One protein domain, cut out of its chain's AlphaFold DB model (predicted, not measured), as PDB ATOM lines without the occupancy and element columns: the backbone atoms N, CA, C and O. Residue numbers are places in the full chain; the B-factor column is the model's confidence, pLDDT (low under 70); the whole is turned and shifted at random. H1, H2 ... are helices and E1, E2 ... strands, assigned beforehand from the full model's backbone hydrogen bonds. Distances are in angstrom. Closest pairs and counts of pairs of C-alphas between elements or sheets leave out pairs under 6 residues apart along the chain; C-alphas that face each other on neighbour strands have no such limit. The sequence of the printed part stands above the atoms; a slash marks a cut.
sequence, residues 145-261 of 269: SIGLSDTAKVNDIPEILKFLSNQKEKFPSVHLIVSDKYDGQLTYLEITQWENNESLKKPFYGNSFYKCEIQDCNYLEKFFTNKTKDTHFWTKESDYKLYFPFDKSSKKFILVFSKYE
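AT A GLANCE: This is residues 145 to 261 of the 269 residues of an uncharacterized protein of Bacteroidetes bacterium RIFCSPLOWO2_12_FULL_37_12 (UniProt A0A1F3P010). A strongly twisted sheet of five strands, curled like part of a barrel, has helix H4 over one face and H2 over the other, making three layers; the short H1 and H3 also lie on the face opposite to H4. The printed part has 117 residues, with named elements in the order H1, H2, E1, E2, H3, H4, E3, E4, E5; the sheet's order is E2, E1, E5, E4, E3, antiparallel throughout. The class is mixed, and the whole is compact, with a radius of gyration of the C-alphas of 13.8 A and spans of 38 by 32 by 25 A.

HOW THE PARTS SIT: H1, residues 145 to 149, is close to but not clearly touching H2, residues 156 to 165; their closest C-alphas, of Gly 147 and Ile 157, are 6.6 A apart. H2 runs along E1, residues 173 to 182, at 26 degrees on the local plane. E1 bends by 54 degrees at residue 179 and forms a hairpin with E2, residues 185 to 191, where N 178 and O 189 are 3.0 A apart. H3, residues 204 to 207, is on the sheet but over none of its strands. H4, residues 214 to 224, comes closest to E3, residues 232 to 236, at the C-alphas of Tyr 219 and His 232, 7.3 A. E3, E4, residues 239 to 248, and E5, residues 251 to 259, form a meander, each strand the antiparallel neighbour of the one before, with N 234 to O 241 and N 244 to O 255 both 2.8 A. E5 also neighbours E1, with N 177 to O 254 at 2.8 A. Every O i to N i+4 pair is within hydrogen-bond range in H1, H2 and H4; H3 is too short for one.

IN THESE COORDINATES: H1 begins at C-alpha 145 (71.533, -140.219, -24.029), and E5 ends at C-alpha 259 (47.792, -143.650, -23.298). E4 is 28.7 A long, E1 26.5 A and H4 15.4 A.

THE WHOLE: The farthest C-alphas, of Ala 152 and Glu 237, are 40.0 A apart. The printed part has no cut; the link from E2 to H3 is long. Residues 249 to 250 and 260 to 261 have pLDDT under 70.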
ATOM      1  N   SER A 145      70.635-141.272 -23.519       90.69
ATOM      2  CA  SER A 145      71.533-140.219 -24.029       90.69
ATOM      3  C   SER A 145      72.871-140.790 -24.527       90.69
ATOM      4  O   SER A 145      73.392-140.379 -25.568       90.69
ATOM      5  N   ILE A 146      73.394-141.797 -23.817       89.75
ATOM      6  CA  ILE A 146      74.607-142.520 -24.213       89.75
ATOM      7  C   ILE A 146      74.359-143.295 -25.516       89.75
ATOM      8  O   ILE A 146      75.144-143.156 -26.449       89.75
ATOM      9  N   GLY A 147      73.260-144.049 -25.615       90.19
ATOM     10  CA  GLY A 147      72.896-144.809 -26.818       90.19
ATOM     11  C   GLY A 147      72.636-143.938 -28.051       90.19
ATOM     12  O   GLY A 147      72.976-144.326 -29.162       90.19
ATOM     13  N   LEU A 148      72.109-142.723 -27.868       90.69
ATOM     14  CA  LEU A 148      71.936-141.739 -28.946       90.69
ATOM     15  C   LEU A 148      73.255-141.116 -29.425       90.69
ATOM     16  O   LEU A 148      73.315-140.549 -30.517       90.69
ATOM     17  N   SER A 149      74.297-141.172 -28.596       87.62
ATOM     18  CA  SER A 149      75.627-140.638 -28.911       87.62
ATOM     19  C   SER A 149      76.573-141.715 -29.450       87.62
ATOM     20  O   SER A 149      77.504-141.395 -30.184       87.62
ATOM     21  N   ASP A 150      76.326-142.980 -29.109       87.62
ATOM     22  CA  ASP A 150      77.148-144.135 -29.456       87.62
ATOM     23  C   ASP A 150      76.312-145.198 -30.183       87.62
ATOM     24  O   ASP A 150      75.548-145.950 -29.575       87.62
ATOM     25  N   THR A 151      76.502-145.298 -31.502       82.25
ATOM     26  CA  THR A 151      75.801-146.272 -32.361       82.25
ATOM     27  C   THR A 151      75.988-147.733 -31.934       82.25
ATOM     28  O   THR A 151      75.145-148.568 -32.262       82.25
ATOM     29  N   ALA A 152      77.042-148.072 -31.179       85.38
ATOM     30  CA  ALA A 152      77.210-149.421 -30.644       85.38
ATOM     31  C   ALA A 152      76.175-149.744 -29.550       85.38
ATOM     32  O   ALA A 152      75.813-150.908 -29.378       85.38
ATOM     33  N   LYS A 153      75.669-148.716 -28.858       88.00
ATOM     34  CA  LYS A 153      74.753-148.800 -27.708       88.00
ATOM     35  C   LYS A 153      73.313-148.400 -28.030       88.00
ATOM     36  O   LYS A 153      72.447-148.481 -27.165       88.00
ATOM     37  N   VAL A 154      73.022-147.992 -29.268       88.38
ATOM     38  CA  VAL A 154      71.665-147.586 -29.690       88.38
ATOM     39  C   VAL A 154      70.627-148.705 -29.515       88.38
ATOM     40  O   VAL A 154      69.455-148.430 -29.275       88.38
ATOM     41  N   ASN A 155      71.063-149.969 -29.566       90.06
ATOM     42  CA  ASN A 155      70.195-151.145 -29.435       90.06
ATOM     43  C   ASN A 155      69.634-151.335 -28.017       90.06
ATOM     44  O   ASN A 155      68.672-152.077 -27.849       90.06
ATOM     45  N   ASP A 156      70.199-150.660 -27.013       91.62
ATOM     46  CA  ASP A 156      69.697-150.725 -25.637       91.62
ATOM     47  C   ASP A 156      68.420-149.876 -25.473       91.62
ATOM     48  O   ASP A 156      67.645-150.067 -24.534       91.62
ATOM     49  N   ILE A 157      68.176-148.922 -26.385       94.62
ATOM     50  CA  ILE A 157      67.076-147.959 -26.269       94.62
ATOM     51  C   ILE A 157      65.702-148.648 -26.317       94.62
ATOM     52  O   ILE A 157      64.920-148.402 -25.395       94.62
ATOM     53  N   PRO A 158      65.373-149.526 -27.293       94.81
ATOM     54  CA  PRO A 158      64.078-150.210 -27.306       94.81
ATOM     55  C   PRO A 158      63.801-151.020 -26.036       94.81
ATOM     56  O   PRO A 158      62.667-151.035 -25.559       94.81
ATOM     57  N   GLU A 159      64.822-151.656 -25.451       94.19
ATOM     58  CA  GLU A 159      64.677-152.411 -24.200       94.19
ATOM     59  C   GLU A 159      64.363-151.484 -23.020       94.19
ATOM     60  O   GLU A 159      63.459-151.774 -22.233       94.19
ATOM     61  N   ILE A 160      65.036-150.332 -22.932       95.38
ATOM     62  CA  ILE A 160      64.727-149.310 -21.926       95.38
ATOM     63  C   ILE A 160      63.293-148.799 -22.113       95.38
ATOM     64  O   ILE A 160      62.547-148.723 -21.140       95.38
ATOM     65  N   LEU A 161      62.874-148.487 -23.341       95.50
ATOM     66  CA  LEU A 161      61.516-148.012 -23.627       95.50
ATOM     67  C   LEU A 161      60.457-149.051 -23.239       95.50
ATOM     68  O   LEU A 161      59.493-148.709 -22.551       95.50
ATOM     69  N   LYS A 162      60.686-150.323 -23.588       94.00
ATOM     70  CA  LYS A 162      59.838-151.455 -23.190       94.00
ATOM     71  C   LYS A 162      59.773-151.615 -21.676       94.00
ATOM     72  O   LYS A 162      58.724-151.912 -21.108       94.00
ATOM     73  N   PHE A 163      60.905-151.452 -20.997       94.62
ATOM     74  CA  PHE A 163      60.943-151.489 -19.546       94.62
ATOM     75  C   PHE A 163      60.084-150.364 -18.959       94.62
ATOM     76  O   PHE A 163      59.237-150.648 -18.115       94.62
ATOM     77  N   LEU A 164      60.239-149.122 -19.432       94.31
ATOM     78  CA  LEU A 164      59.484-147.962 -18.944       94.31
ATOM     79  C   LEU A 164      57.971-148.101 -19.187       94.31
ATOM     80  O   LEU A 164      57.191-147.800 -18.282       94.31
ATOM     81  N   SER A 165      57.547-148.606 -20.351       92.06
ATOM     82  CA  SER A 165      56.123-148.829 -20.658       92.06
ATOM     83  C   SER A 165      55.472-149.912 -19.794       92.06
ATOM     84  O   SER A 165      54.264-149.907 -19.600       92.06
ATOM     85  N   ASN A 166      56.262-150.823 -19.224       91.81
ATOM     86  CA  ASN A 166      55.759-151.880 -18.343       91.81
ATOM     87  C   ASN A 166      55.659-151.461 -16.865       91.81
ATOM     88  O   ASN A 166      55.288-152.282 -16.028       91.81
ATOM     89  N   GLN A 167      55.985-150.210 -16.510       92.19
ATOM     90  CA  GLN A 167      55.995-149.774 -15.104       92.19
ATOM     91  C   GLN A 167      54.629-149.338 -14.577       92.19
ATOM     92  O   GLN A 167      54.364-149.462 -13.380       92.19
ATOM     93  N   LYS A 168      53.772-148.781 -15.437       87.00
ATOM     94  CA  LYS A 168      52.446-148.276 -15.060       87.00
ATOM     95  C   LYS A 168      51.447-148.603 -16.156       87.00
ATOM     96  O   LYS A 168      51.671-148.274 -17.315       87.00
ATOM     97  N   GLU A 169      50.303-149.152 -15.764       82.19
ATOM     98  CA  GLU A 169      49.212-149.512 -16.678       82.19
ATOM     99  C   GLU A 169      48.727-148.326 -17.529       82.19
ATOM    100  O   GLU A 169      48.346-148.498 -18.683       82.19
ATOM    101  N   LYS A 170      48.793-147.100 -16.991       80.75
ATOM    102  CA  LYS A 170      48.357-145.892 -17.704       80.75
ATOM    103  C   LYS A 170      49.255-145.486 -18.869       80.75
ATOM    104  O   LYS A 170      48.824-144.662 -19.669       80.75
ATOM    105  N   PHE A 171      50.462-146.041 -18.984       80.81
ATOM    106  CA  PHE A 171      51.402-145.737 -20.064       80.81
ATOM    107  C   PHE A 171      51.786-146.994 -20.843       80.81
ATOM    108  O   PHE A 171      52.943-147.410 -20.804       80.81
ATOM    109  N   PRO A 172      50.843-147.584 -21.601       76.69
ATOM    110  CA  PRO A 172      51.113-148.782 -22.392       76.69
ATOM    111  C   PRO A 172      52.178-148.565 -23.480       76.69
ATOM    112  O   PRO A 172      52.713-149.533 -24.017       76.69
ATOM    113  N   SER A 173      52.482-147.311 -23.830       86.12
ATOM    114  CA  SER A 173      53.499-146.979 -24.821       86.12
ATOM    115  C   SER A 173      54.350-145.794 -24.374       86.12
ATOM    116  O   SER A 173      53.844-144.690 -24.139       86.12
ATOM    117  N   VAL A 174      55.658-146.038 -24.299       93.75
ATOM    118  CA  VAL A 174      56.701-145.025 -24.139       93.75
ATOM    119  C   VAL A 174      57.578-145.087 -25.383       93.75
ATOM    120  O   VAL A 174      58.121-146.142 -25.708       93.75
ATOM    121  N   HIS A 175      57.697-143.969 -26.086       94.62
ATOM    122  CA  HIS A 175      58.568-143.830 -27.252       94.62
ATOM    123  C   HIS A 175      59.443-142.589 -27.109       94.62
ATOM    124  O   HIS A 175      59.279-141.779 -26.195       94.62
ATOM    125  N   LEU A 176      60.418-142.474 -27.991       95.50
ATOM    126  CA  LEU A 176      61.468-141.480 -27.959       95.50
ATOM    127  C   LEU A 176      61.409-140.658 -29.243       95.50
ATOM    128  O   LEU A 176      61.346-141.219 -30.330       95.50
ATOM    129  N   ILE A 177      61.470-139.335 -29.120       96.50
ATOM    130  CA  ILE A 177      61.611-138.428 -30.259       96.50
ATOM    131  C   ILE A 177      62.975-137.753 -30.197       96.50
ATOM    132  O   ILE A 177      63.362-137.190 -29.167       96.50
ATOM    133  N   VAL A 178      63.678-137.760 -31.324       95.25
ATOM    134  CA  VAL A 178      64.919-137.005 -31.538       95.25
ATOM    135  C   VAL A 178      64.798-136.130 -32.780       95.25
ATOM    136  O   VAL A 178      63.941-136.356 -33.631       95.25
ATOM    137  N   SER A 179      65.651-135.116 -32.892       94.69
ATOM    138  CA  SER A 179      65.738-134.285 -34.094       94.69
ATOM    139  C   SER A 179      66.890-134.708 -34.992       94.69
ATOM    140  O   SER A 179      67.979-134.996 -34.492       94.69
ATOM    141  N   ASP A 180      66.689-134.594 -36.299       93.12
ATOM    142  CA  ASP A 180      67.739-134.710 -37.310       93.12
ATOM    143  C   ASP A 180      67.531-133.666 -38.424       93.12
ATOM    144  O   ASP A 180      66.639-132.813 -38.335       93.12
ATOM    145  N   LYS A 181      68.353-133.704 -39.474       93.69
ATOM    146  CA  LYS A 181      68.175-132.909 -40.688       93.69
ATOM    147  C   LYS A 181      68.034-133.803 -41.913       93.69
ATOM    148  O   LYS A 181      68.958-134.531 -42.261       93.69
ATOM    149  N   TYR A 182      66.908-133.678 -42.606       93.12
ATOM    150  CA  TYR A 182      66.710-134.266 -43.929       93.12
ATOM    151  C   TYR A 182      66.722-133.139 -44.959       93.12
ATOM    152  O   TYR A 182      65.933-132.205 -44.853       93.12
ATOM    153  N   ASP A 183      67.663-133.186 -45.903       93.19
ATOM    154  CA  ASP A 183      67.857-132.139 -46.920       93.19
ATOM    155  C   ASP A 183      67.960-130.713 -46.327       93.19
ATOM    156  O   ASP A 183      67.325-129.753 -46.756       93.19
ATOM    157  N   GLY A 184      68.711-130.586 -45.225       91.81
ATOM    158  CA  GLY A 184      68.898-129.323 -44.500       91.81
ATOM    159  C   GLY A 184      67.708-128.872 -43.641       91.81
ATOM    160  O   GLY A 184      67.880-127.974 -42.812       91.81
ATOM    161  N   GLN A 185      66.544-129.510 -43.765       92.19
ATOM    162  CA  GLN A 185      65.339-129.192 -43.001       92.19
ATOM    163  C   GLN A 185      65.291-129.974 -41.689       92.19
ATOM    164  O   GLN A 185      65.616-131.161 -41.649       92.19
ATOM    165  N   LEU A 186      64.881-129.305 -40.606       93.25
ATOM    166  CA  LEU A 186      64.677-129.945 -39.306       93.25
ATOM    167  C   LEU A 186      63.567-130.995 -39.424       93.25
ATOM    168  O   LEU A 186      62.447-130.671 -39.806       93.25
ATOM    169  N   THR A 187      63.885-132.229 -39.061       94.25
ATOM    170  CA  THR A 187      62.943-133.347 -39.029       94.25
ATOM    171  C   THR A 187      62.999-134.042 -37.675       94.25
ATOM    172  O   THR A 187      63.947-133.859 -36.904       94.25
ATOM    173  N   TYR A 188      61.978-134.839 -37.381       96.06
ATOM    174  CA  TYR A 188      61.861-135.590 -36.142       96.06
ATOM    175  C   TYR A 188      61.830-137.078 -36.448       96.06
ATOM    176  O   TYR A 188      61.148-137.519 -37.374       96.06
ATOM    177  N   LEU A 189      62.571-137.842 -35.658       95.31
ATOM    178  CA  LEU A 189      62.632-139.290 -35.754       95.31
ATOM    179  C   LEU A 189      62.036-139.904 -34.498       95.31
ATOM    180  O   LEU A 189      62.242-139.387 -33.397       95.31
ATOM    181  N   GLU A 190      61.318-141.001 -34.679       95.19
ATOM    182  CA  GLU A 190      60.711-141.782 -33.613       95.19
ATOM    183  C   GLU A 190      61.520-143.056 -33.374       95.19
ATOM    184  O   GLU A 190      61.903-143.741 -34.324       95.19
ATOM    185  N   ILE A 191      61.764-143.356 -32.100       94.69
ATOM    186  CA  ILE A 191      62.271-144.643 -31.642       94.69
ATOM    187  C   ILE A 191      61.253-145.256 -30.675       94.69
ATOM    188  O   ILE A 191      60.842-144.630 -29.697       94.69
ATOM    189  N   THR A 192      60.856-146.492 -30.920       93.06
ATOM    190  CA  THR A 192      59.836-147.255 -30.206       93.06
ATOM    191  C   THR A 192      60.423-148.521 -29.585       93.06
ATOM    192  O   THR A 192      61.493-149.006 -29.943       93.06
ATOM    193  N   GLN A 193      59.672-149.128 -28.667       89.38
ATOM    194  CA  GLN A 193      60.026-150.419 -28.064       89.38
ATOM    195  C   GLN A 193      60.049-151.609 -29.049       89.38
ATOM    196  O   GLN A 193      60.432-152.712 -28.657       89.38
ATOM    197  N   TRP A 194      59.589-151.421 -30.291       87.19
ATOM    198  CA  TRP A 194      59.471-152.484 -31.295       87.19
ATOM    199  C   TRP A 194      60.515-152.396 -32.408       87.19
ATOM    200  O   TRP A 194      60.529-153.267 -33.282       87.19
ATOM    201  N   GLU A 195      61.375-151.375 -32.417       86.06
ATOM    202  CA  GLU A 195      62.437-151.326 -33.415       86.06
ATOM    203  C   GLU A 195      63.426-152.468 -33.254       86.06
ATOM    204  O   GLU A 195      63.786-152.893 -32.157       86.06
ATOM    205  N   ASN A 196      63.898-152.935 -34.403       85.00
ATOM    206  CA  ASN A 196      64.960-153.914 -34.475       85.00
ATOM    207  C   ASN A 196      66.336-153.228 -34.565       85.00
ATOM    208  O   ASN A 196      66.479-152.087 -35.014       85.00
ATOM    209  N   ASN A 197      67.369-153.978 -34.184       85.38
ATOM    210  CA  ASN A 197      68.754-153.501 -34.149       85.38
ATOM    211  C   ASN A 197      69.297-153.082 -35.526       85.38
ATOM    212  O   ASN A 197      70.240-152.298 -35.611       85.38
ATOM    213  N   GLU A 198      68.751-153.626 -36.616       86.75
ATOM    214  CA  GLU A 198      69.187-153.280 -37.969       86.75
ATOM    215  C   GLU A 198      68.682-151.902 -38.393       86.75
ATOM    216  O   GLU A 198      69.444-151.117 -38.955       86.75
ATOM    217  N   SER A 199      67.414-151.593 -38.116       87.62
ATOM    218  CA  SER A 199      66.796-150.305 -38.427       87.62
ATOM    219  C   SER A 199      67.488-149.178 -37.676       87.62
ATOM    220  O   SER A 199      67.841-148.181 -38.297       87.62
ATOM    221  N   LEU A 200      67.798-149.370 -36.389       89.00
ATOM    222  CA  LEU A 200      68.471-148.357 -35.567       89.00
ATOM    223  C   LEU A 200      69.877-147.976 -36.055       89.00
ATOM    224  O   LEU A 200      70.388-146.914 -35.704       89.00
ATOM    225  N   LYS A 201      70.510-148.827 -36.871       88.50
ATOM    226  CA  LYS A 201      71.834-148.573 -37.463       88.50
ATOM    227  C   LYS A 201      71.766-147.983 -38.872       88.50
ATOM    228  O   LYS A 201      72.798-147.592 -39.415       88.50
ATOM    229  N   LYS A 202      70.581-147.931 -39.485       89.81
ATOM    230  CA  LYS A 202      70.366-147.306 -40.797       89.81
ATOM    231  C   LYS A 202      70.173-145.792 -40.638       89.81
ATOM    232  O   LYS A 202      69.747-145.340 -39.574       89.81
ATOM    233  N   PRO A 203      70.428-144.997 -41.696       87.00
ATOM    234  CA  PRO A 203      70.058-143.586 -41.711       87.00
ATOM    235  C   PRO A 203      68.595-143.389 -41.299       87.00
ATOM    236  O   PRO A 203      67.726-144.173 -41.695       87.00
ATOM    237  N   PHE A 204      68.337-142.362 -40.487       88.81
ATOM    238  CA  PHE A 204      66.999-142.018 -39.992       88.81
ATOM    239  C   PHE A 204      66.261-143.186 -39.312       88.81
ATOM    240  O   PHE A 204      65.040-143.294 -39.411       88.81
ATOM    241  N   TYR A 205      67.005-144.106 -38.689       89.00
ATOM    242  CA  TYR A 205      66.486-145.323 -38.056       89.00
ATOM    243  C   TYR A 205      65.613-146.187 -38.983       89.00
ATOM    244  O   TYR A 205      64.633-146.795 -38.560       89.00
ATOM    245  N   GLY A 206      65.950-146.225 -40.278       86.50
ATOM    246  CA  GLY A 206      65.150-146.929 -41.280       86.50
ATOM    247  C   GLY A 206      63.929-146.135 -41.753       86.50
ATOM    248  O   GLY A 206      62.897-146.732 -42.044       86.50
ATOM    249  N   ASN A 207      64.063-144.808 -41.867       86.38
ATOM    250  CA  ASN A 207      62.995-143.861 -42.220       86.38
ATOM    251  C   ASN A 207      61.872-143.768 -41.173       86.38
ATOM    252  O   ASN A 207      60.702-143.602 -41.524       86.38
ATOM    253  N   SER A 208      62.228-143.842 -39.889       90.56
ATOM    254  CA  SER A 208      61.297-143.714 -38.762       90.56
ATOM    255  C   SER A 208      60.935-142.246 -38.498       90.56
ATOM    256  O   SER A 208      61.215-141.682 -37.442       90.56
ATOM    257  N   PHE A 209      60.381-141.567 -39.503       93.31
ATOM    258  CA  PHE A 209      59.991-140.163 -39.393       93.31
ATOM    259  C   PHE A 209      58.734-140.012 -38.536       93.31
ATOM    260  O   PHE A 209      57.685-140.582 -38.847       93.31
ATOM    261  N   TYR A 210      58.824-139.181 -37.498       92.94
ATOM    262  CA  TYR A 210      57.694-138.885 -36.631       92.94
ATOM    263  C   TYR A 210      56.705-137.950 -37.331       92.94
ATOM    264  O   TYR A 210      57.043-136.838 -37.743       92.94
ATOM    265  N   LYS A 211      55.451-138.391 -37.429       90.00
ATOM    266  CA  LYS A 211      54.352-137.598 -37.991       90.00
ATOM    267  C   LYS A 211      53.655-136.834 -36.867       90.00
ATOM    268  O   LYS A 211      52.765-137.369 -36.212       90.00
ATOM    269  N   CYS A 212      54.072-135.593 -36.648       84.62
ATOM    270  CA  CYS A 212      53.453-134.706 -35.665       84.62
ATOM    271  C   CYS A 212      52.213-133.988 -36.236       84.62
ATOM    272  O   CYS A 212      52.162-133.656 -37.421       84.62
ATOM    273  N   GLU A 213      51.212-133.720 -35.390       85.38
ATOM    274  CA  GLU A 213      50.165-132.735 -35.700       85.38
ATOM    275  C   GLU A 213      50.722-131.305 -35.524       85.38
ATOM    276  O   GLU A 213      51.740-131.107 -34.865       85.38
ATOM    277  N   ILE A 214      50.054-130.276 -36.069       84.62
ATOM    278  CA  ILE A 214      50.545-128.876 -36.062       84.62
ATOM    279  C   ILE A 214      50.981-128.411 -34.660       84.62
ATOM    280  O   ILE A 214      52.020-127.766 -34.508       84.62
ATOM    281  N   GLN A 215      50.198-128.731 -33.627       83.50
ATOM    282  CA  GLN A 215      50.499-128.327 -32.250       83.50
ATOM    283  C   GLN A 215      51.737-129.044 -31.697       83.50
ATOM    284  O   GLN A 215      52.607-128.390 -31.117       83.50
ATOM    285  N   ASP A 216      51.846-130.349 -31.955       87.44
ATOM    286  CA  ASP A 216      52.996-131.168 -31.578       87.44
ATOM    287  C   ASP A 216      54.264-130.662 -32.283       87.44
ATOM    288  O   ASP A 216      55.269-130.396 -31.627       87.44
ATOM    289  N   CYS A 217      54.212-130.435 -33.603       91.19
ATOM    290  CA  CYS A 217      55.358-129.954 -34.380       91.19
ATOM    291  C   CYS A 217      55.868-128.602 -33.860       91.19
ATOM    292  O   CYS A 217      57.072-128.415 -33.706       91.19
ATOM    293  N   ASN A 218      54.961-127.675 -33.530       93.56
ATOM    294  CA  ASN A 218      55.326-126.374 -32.968       93.56
ATOM    295  C   ASN A 218      56.040-126.509 -31.616       93.56
ATOM    296  O   ASN A 218      56.950-125.733 -31.311       93.56
ATOM    297  N   TYR A 219      55.629-127.466 -30.781       95.25
ATOM    298  CA  TYR A 219      56.323-127.756 -29.530       95.25
ATOM    299  C   TYR A 219      57.703-128.379 -29.780       95.25
ATOM    300  O   TYR A 219      58.693-127.893 -29.226       95.25
ATOM    301  N   LEU A 220      57.785-129.396 -30.644       95.62
ATOM    302  CA  LEU A 220      59.042-130.062 -30.995       95.62
ATOM    303  C   LEU A 220      60.055-129.060 -31.566       95.62
ATOM    304  O   LEU A 220      61.205-129.032 -31.126       95.62
ATOM    305  N   GLU A 221      59.630-128.174 -32.471       95.12
ATOM    306  CA  GLU A 221      60.480-127.115 -33.016       95.12
ATOM    307  C   GLU A 221      61.024-126.238 -31.895       95.12
ATOM    308  O   GLU A 221      62.238-126.051 -31.793       95.12
ATOM    309  N   LYS A 222      60.156-125.741 -31.005       95.44
ATOM    310  CA  LYS A 222      60.580-124.903 -29.878       95.44
ATOM    311  C   LYS A 222      61.580-125.627 -28.979       95.44
ATOM    312  O   LYS A 222      62.580-125.025 -28.598       95.44
ATOM    313  N   PHE A 223      61.356-126.896 -28.649       95.81
ATOM    314  CA  PHE A 223      62.261-127.648 -27.780       95.81
ATOM    315  C   PHE A 223      63.634-127.871 -28.436       95.81
ATOM    316  O   PHE A 223      64.685-127.511 -27.881       95.81
ATOM    317  N   PHE A 224      63.647-128.406 -29.658       94.88
ATOM    318  CA  PHE A 224      64.896-128.715 -30.352       94.88
ATOM    319  C   PHE A 224      65.679-127.444 -30.723       94.88
ATOM    320  O   PHE A 224      66.907-127.452 -30.634       94.88
ATOM    321  N   THR A 225      65.002-126.310 -30.956       93.69
ATOM    322  CA  THR A 225      65.625-124.988 -31.193       93.69
ATOM    323  C   THR A 225      65.941-124.173 -29.927       93.69
ATOM    324  O   THR A 225      66.281-122.999 -30.039       93.69
ATOM    325  N   ASN A 226      65.891-124.770 -28.724       92.19
ATOM    326  CA  ASN A 226      66.188-124.105 -27.434       92.19
ATOM    327  C   ASN A 226      65.203-122.995 -27.007       92.19
ATOM    328  O   ASN A 226      65.508-122.227 -26.099       92.19
ATOM    329  N   LYS A 227      64.015-122.907 -27.611       93.00
ATOM    330  CA  LYS A 227      62.985-121.915 -27.259       93.00
ATOM    331  C   LYS A 227      62.105-122.339 -26.069       93.00
ATOM    332  O   LYS A 227      61.377-121.507 -25.543       93.00
ATOM    333  N   THR A 228      62.133-123.608 -25.649       93.00
ATOM    334  CA  THR A 228      61.444-124.098 -24.437       93.00
ATOM    335  C   THR A 228      62.180-125.291 -23.819       93.00
ATOM    336  O   THR A 228      62.914-126.002 -24.508       93.00
ATOM    337  N   LYS A 229      61.963-125.505 -22.518       91.56
ATOM    338  CA  LYS A 229      62.347-126.709 -21.764       91.56
ATOM    339  C   LYS A 229      61.149-127.325 -21.033       91.56
ATOM    340  O   LYS A 229      61.324-128.225 -20.217       91.56
ATOM    341  N   ASP A 230      59.951-126.815 -21.301       92.69
ATOM    342  CA  ASP A 230      58.744-127.195 -20.582       92.69
ATOM    343  C   ASP A 230      58.232-128.545 -21.078       92.69
ATOM    344  O   ASP A 230      58.423-128.923 -22.237       92.69
ATOM    345  N   THR A 231      57.549-129.268 -20.197       92.62
ATOM    346  CA  THR A 231      56.777-130.446 -20.596       92.62
ATOM    347  C   THR A 231      55.571-130.012 -21.421       92.62
ATOM    348  O   THR A 231      54.960-128.972 -21.162       92.62
ATOM    349  N   HIS A 232      55.204-130.815 -22.415       93.12
ATOM    350  CA  HIS A 232      54.001-130.581 -23.205       93.12
ATOM    351  C   HIS A 232      53.024-131.728 -23.021       93.12
ATOM    352  O   HIS A 232      53.389-132.895 -23.112       93.12
ATOM    353  N   PHE A 233      51.775-131.385 -22.732       90.00
ATOM    354  CA  PHE A 233      50.692-132.344 -22.604       90.00
ATOM    355  C   PHE A 233      49.698-132.089 -23.721       90.00
ATOM    356  O   PHE A 233      49.115-131.005 -23.792       90.00
ATOM    357  N   TRP A 234      49.513-133.099 -24.553       87.62
ATOM    358  CA  TRP A 234      48.532-133.120 -25.616       87.62
ATOM    359  C   TRP A 234      47.448-134.138 -25.275       87.62
ATOM    360  O   TRP A 234      47.718-135.222 -24.751       87.62
ATOM    361  N   THR A 235      46.210-133.764 -25.566       82.06
ATOM    362  CA  THR A 235      45.044-134.626 -25.409       82.06
ATOM    363  C   THR A 235      44.084-134.379 -26.553       82.06
ATOM    364  O   THR A 235      43.880-133.234 -26.966       82.06
ATOM    365  N   LYS A 236      43.501-135.459 -27.057       76.56
ATOM    366  CA  LYS A 236      42.430-135.434 -28.044       76.56
ATOM    367  C   LYS A 236      41.518-136.608 -27.745       76.56
ATOM    368  O   LYS A 236      41.993-137.737 -27.688       76.56
ATOM    369  N   GLU A 237      40.236-136.333 -27.529       75.69
ATOM    370  CA  GLU A 237      39.264-137.346 -27.097       75.69
ATOM    371  C   GLU A 237      39.760-138.055 -25.815       75.69
ATOM    372  O   GLU A 237      39.922-137.390 -24.784       75.69
ATOM    373  N   SER A 238      40.054-139.358 -25.897       70.50
ATOM    374  CA  SER A 238      40.610-140.198 -24.822       70.50
ATOM    375  C   SER A 238      42.098-140.532 -25.003       70.50
ATOM    376  O   SER A 238      42.664-141.274 -24.196       70.50
ATOM    377  N   ASP A 239      42.734-140.006 -26.052       80.75
ATOM    378  CA  ASP A 239      44.156-140.190 -26.301       80.75
ATOM    379  C   ASP A 239      44.964-139.099 -25.605       80.75
ATOM    380  O   ASP A 239      44.643-137.904 -25.639       80.75
ATOM    381  N   TYR A 240      46.059-139.527 -24.985       86.00
ATOM    382  CA  TYR A 240      46.944-138.651 -24.235       86.00
ATOM    383  C   TYR A 240      48.386-138.865 -24.658       86.00
ATOM    384  O   TYR A 240      48.847-140.002 -24.770       86.00
ATOM    385  N   LYS A 241      49.115-137.761 -24.825       90.69
ATOM    386  CA  LYS A 241      50.564-137.749 -25.023       90.69
ATOM    387  C   LYS A 241      51.193-136.739 -24.075       90.69
ATOM    388  O   LYS A 241      50.866-135.553 -24.102       90.69
ATOM    389  N   LEU A 242      52.120-137.202 -23.249       93.38
ATOM    390  CA  LEU A 242      52.969-136.347 -22.435       93.38
ATOM    391  C   LEU A 242      54.388-136.386 -22.989       93.38
ATOM    392  O   LEU A 242      55.068-137.405 -22.905       93.38
ATOM    393  N   TYR A 243      54.826-135.252 -23.515       94.75
ATOM    394  CA  TYR A 243      56.173-135.016 -23.997       94.75
ATOM    395  C   TYR A 243      57.036-134.527 -22.837       94.75
ATOM    396  O   TYR A 243      56.840-133.424 -22.310       94.75
ATOM    397  N   PHE A 244      57.990-135.359 -22.439       94.94
ATOM    398  CA  PHE A 244      58.939-135.055 -21.386       94.94
ATOM    399  C   PHE A 244      60.337-134.789 -21.965       94.94
ATOM    400  O   PHE A 244      60.977-135.722 -22.462       94.94
ATOM    401  N   PRO A 245      60.825-133.538 -21.924       95.44
ATOM    402  CA  PRO A 245      62.092-133.164 -22.535       95.44
ATOM    403  C   PRO A 245      63.302-133.602 -21.705       95.44
ATOM    404  O   PRO A 245      63.333-133.455 -20.483       95.44
ATOM    405  N   PHE A 246      64.347-134.056 -22.393       94.06
ATOM    406  CA  PHE A 246      65.661-134.345 -21.830       94.06
ATOM    407  C   PHE A 246      66.744-133.602 -22.608       94.06
ATOM    408  O   PHE A 246      66.871-133.726 -23.825       94.06
ATOM    409  N   ASP A 247      67.553-132.849 -21.869       89.50
ATOM    410  CA  ASP A 247      68.698-132.101 -22.382       89.50
ATOM    411  C   ASP A 247      69.909-132.422 -21.497       89.50
ATOM    412  O   ASP A 247      70.203-131.729 -20.521       89.50
ATOM    413  N   LYS A 248      70.531-133.578 -21.754       74.81
ATOM    414  CA  LYS A 248      71.686-134.082 -21.000       74.81
ATOM    415  C   LYS A 248      72.724-134.666 -21.949       74.81
ATOM    416  O   LYS A 248      72.375-135.358 -22.902       74.81
ATOM    417  N   SER A 249      74.000-134.459 -21.626       59.75
ATOM    418  CA  SER A 249      75.136-135.167 -22.236       59.75
ATOM    419  C   SER A 249      75.182-135.086 -23.769       59.75
ATOM    420  O   SER A 249      75.316-136.095 -24.446       59.75
ATOM    421  N   SER A 250      75.099-133.867 -24.318       66.56
ATOM    422  CA  SER A 250      75.267-133.529 -25.749       66.56
ATOM    423  C   SER A 250      74.159-133.948 -26.730       66.56
ATOM    424  O   SER A 250      74.210-133.544 -27.894       66.56
ATOM    425  N   LYS A 251      73.121-134.669 -26.285       86.25
ATOM    426  CA  LYS A 251      71.955-135.012 -27.114       86.25
ATOM    427  C   LYS A 251      70.649-134.602 -26.446       86.25
ATOM    428  O   LYS A 251      70.417-134.870 -25.268       86.25
ATOM    429  N   LYS A 252      69.779-133.981 -27.240       93.00
ATOM    430  CA  LYS A 252      68.401-133.679 -26.862       93.00
ATOM    431  C   LYS A 252      67.475-134.773 -27.340       93.00
ATOM    432  O   LYS A 252      67.580-135.210 -28.485       93.00
ATOM    433  N   PHE A 253      66.534-135.139 -26.492       95.50
ATOM    434  CA  PHE A 253      65.468-136.052 -26.853       95.50
ATOM    435  C   PHE A 253      64.229-135.797 -26.004       95.50
ATOM    436  O   PHE A 253      64.287-135.102 -24.991       95.50
ATOM    437  N   ILE A 254      63.105-136.362 -26.420       96.56
ATOM    438  CA  ILE A 254      61.850-136.312 -25.678       96.56
ATOM    439  C   ILE A 254      61.377-137.740 -25.455       96.56
ATOM    440  O   ILE A 254      61.276-138.498 -26.415       96.56
ATOM    441  N   LEU A 255      61.050-138.095 -24.214       96.25
ATOM    442  CA  LEU A 255      60.238-139.282 -23.955       96.25
ATOM    443  C   LEU A 255      58.770-138.907 -24.068       96.25
ATOM    444  O   LEU A 255      58.318-137.956 -23.433       96.25
ATOM    445  N   VAL A 256      58.030-139.665 -24.862       94.94
ATOM    446  CA  VAL A 256      56.596-139.492 -25.033       94.94
ATOM    447  C   VAL A 256      55.889-140.636 -24.331       94.94
ATOM    448  O   VAL A 256      55.963-141.792 -24.750       94.94
ATOM    449  N   PHE A 257      55.196-140.299 -23.251       93.75
ATOM    450  CA  PHE A 257      54.328-141.215 -22.526       93.75
ATOM    451  C   PHE A 257      52.935-141.123 -23.129       93.75
ATOM    452  O   PHE A 257      52.326-140.051 -23.112       93.75
ATOM    453  N   SER A 258      52.442-142.228 -23.677       89.50
ATOM    454  CA  SER A 258      51.161-142.252 -24.377       89.50
ATOM    455  C   SER A 258      50.196-143.265 -23.780       89.50
ATOM    456  O   SER A 258      50.565-144.401 -23.469       89.50
ATOM    457  N   LYS A 259      48.947-142.822 -23.632       83.75
ATOM    458  CA  LYS A 259      47.792-143.650 -23.298       83.75
ATOM    459  C   LYS A 259      46.887-143.635 -24.521       83.75
ATOM    460  O   LYS A 259      46.336-142.588 -24.846       83.75
ATOM    461  N   TYR A 260      46.777-144.782 -25.179       69.38
ATOM    462  CA  TYR A 260      45.800-145.002 -26.238       69.38
ATOM    463  C   TYR A 260      44.690-145.866 -25.661       69.38
ATOM    464  O   TYR A 260      44.912-147.042 -25.350       69.38
ATOM    465  N   GLU A 261      43.503-145.301 -25.488       56.12
ATOM    466  CA  GLU A 261      42.337-146.130 -25.218       56.12
ATOM    467  C   GLU A 261      41.852-146.681 -26.555       56.12
ATOM    468  O   GLU A 261      41.379-145.943 -27.416       56.12
TER     469      GLU A 261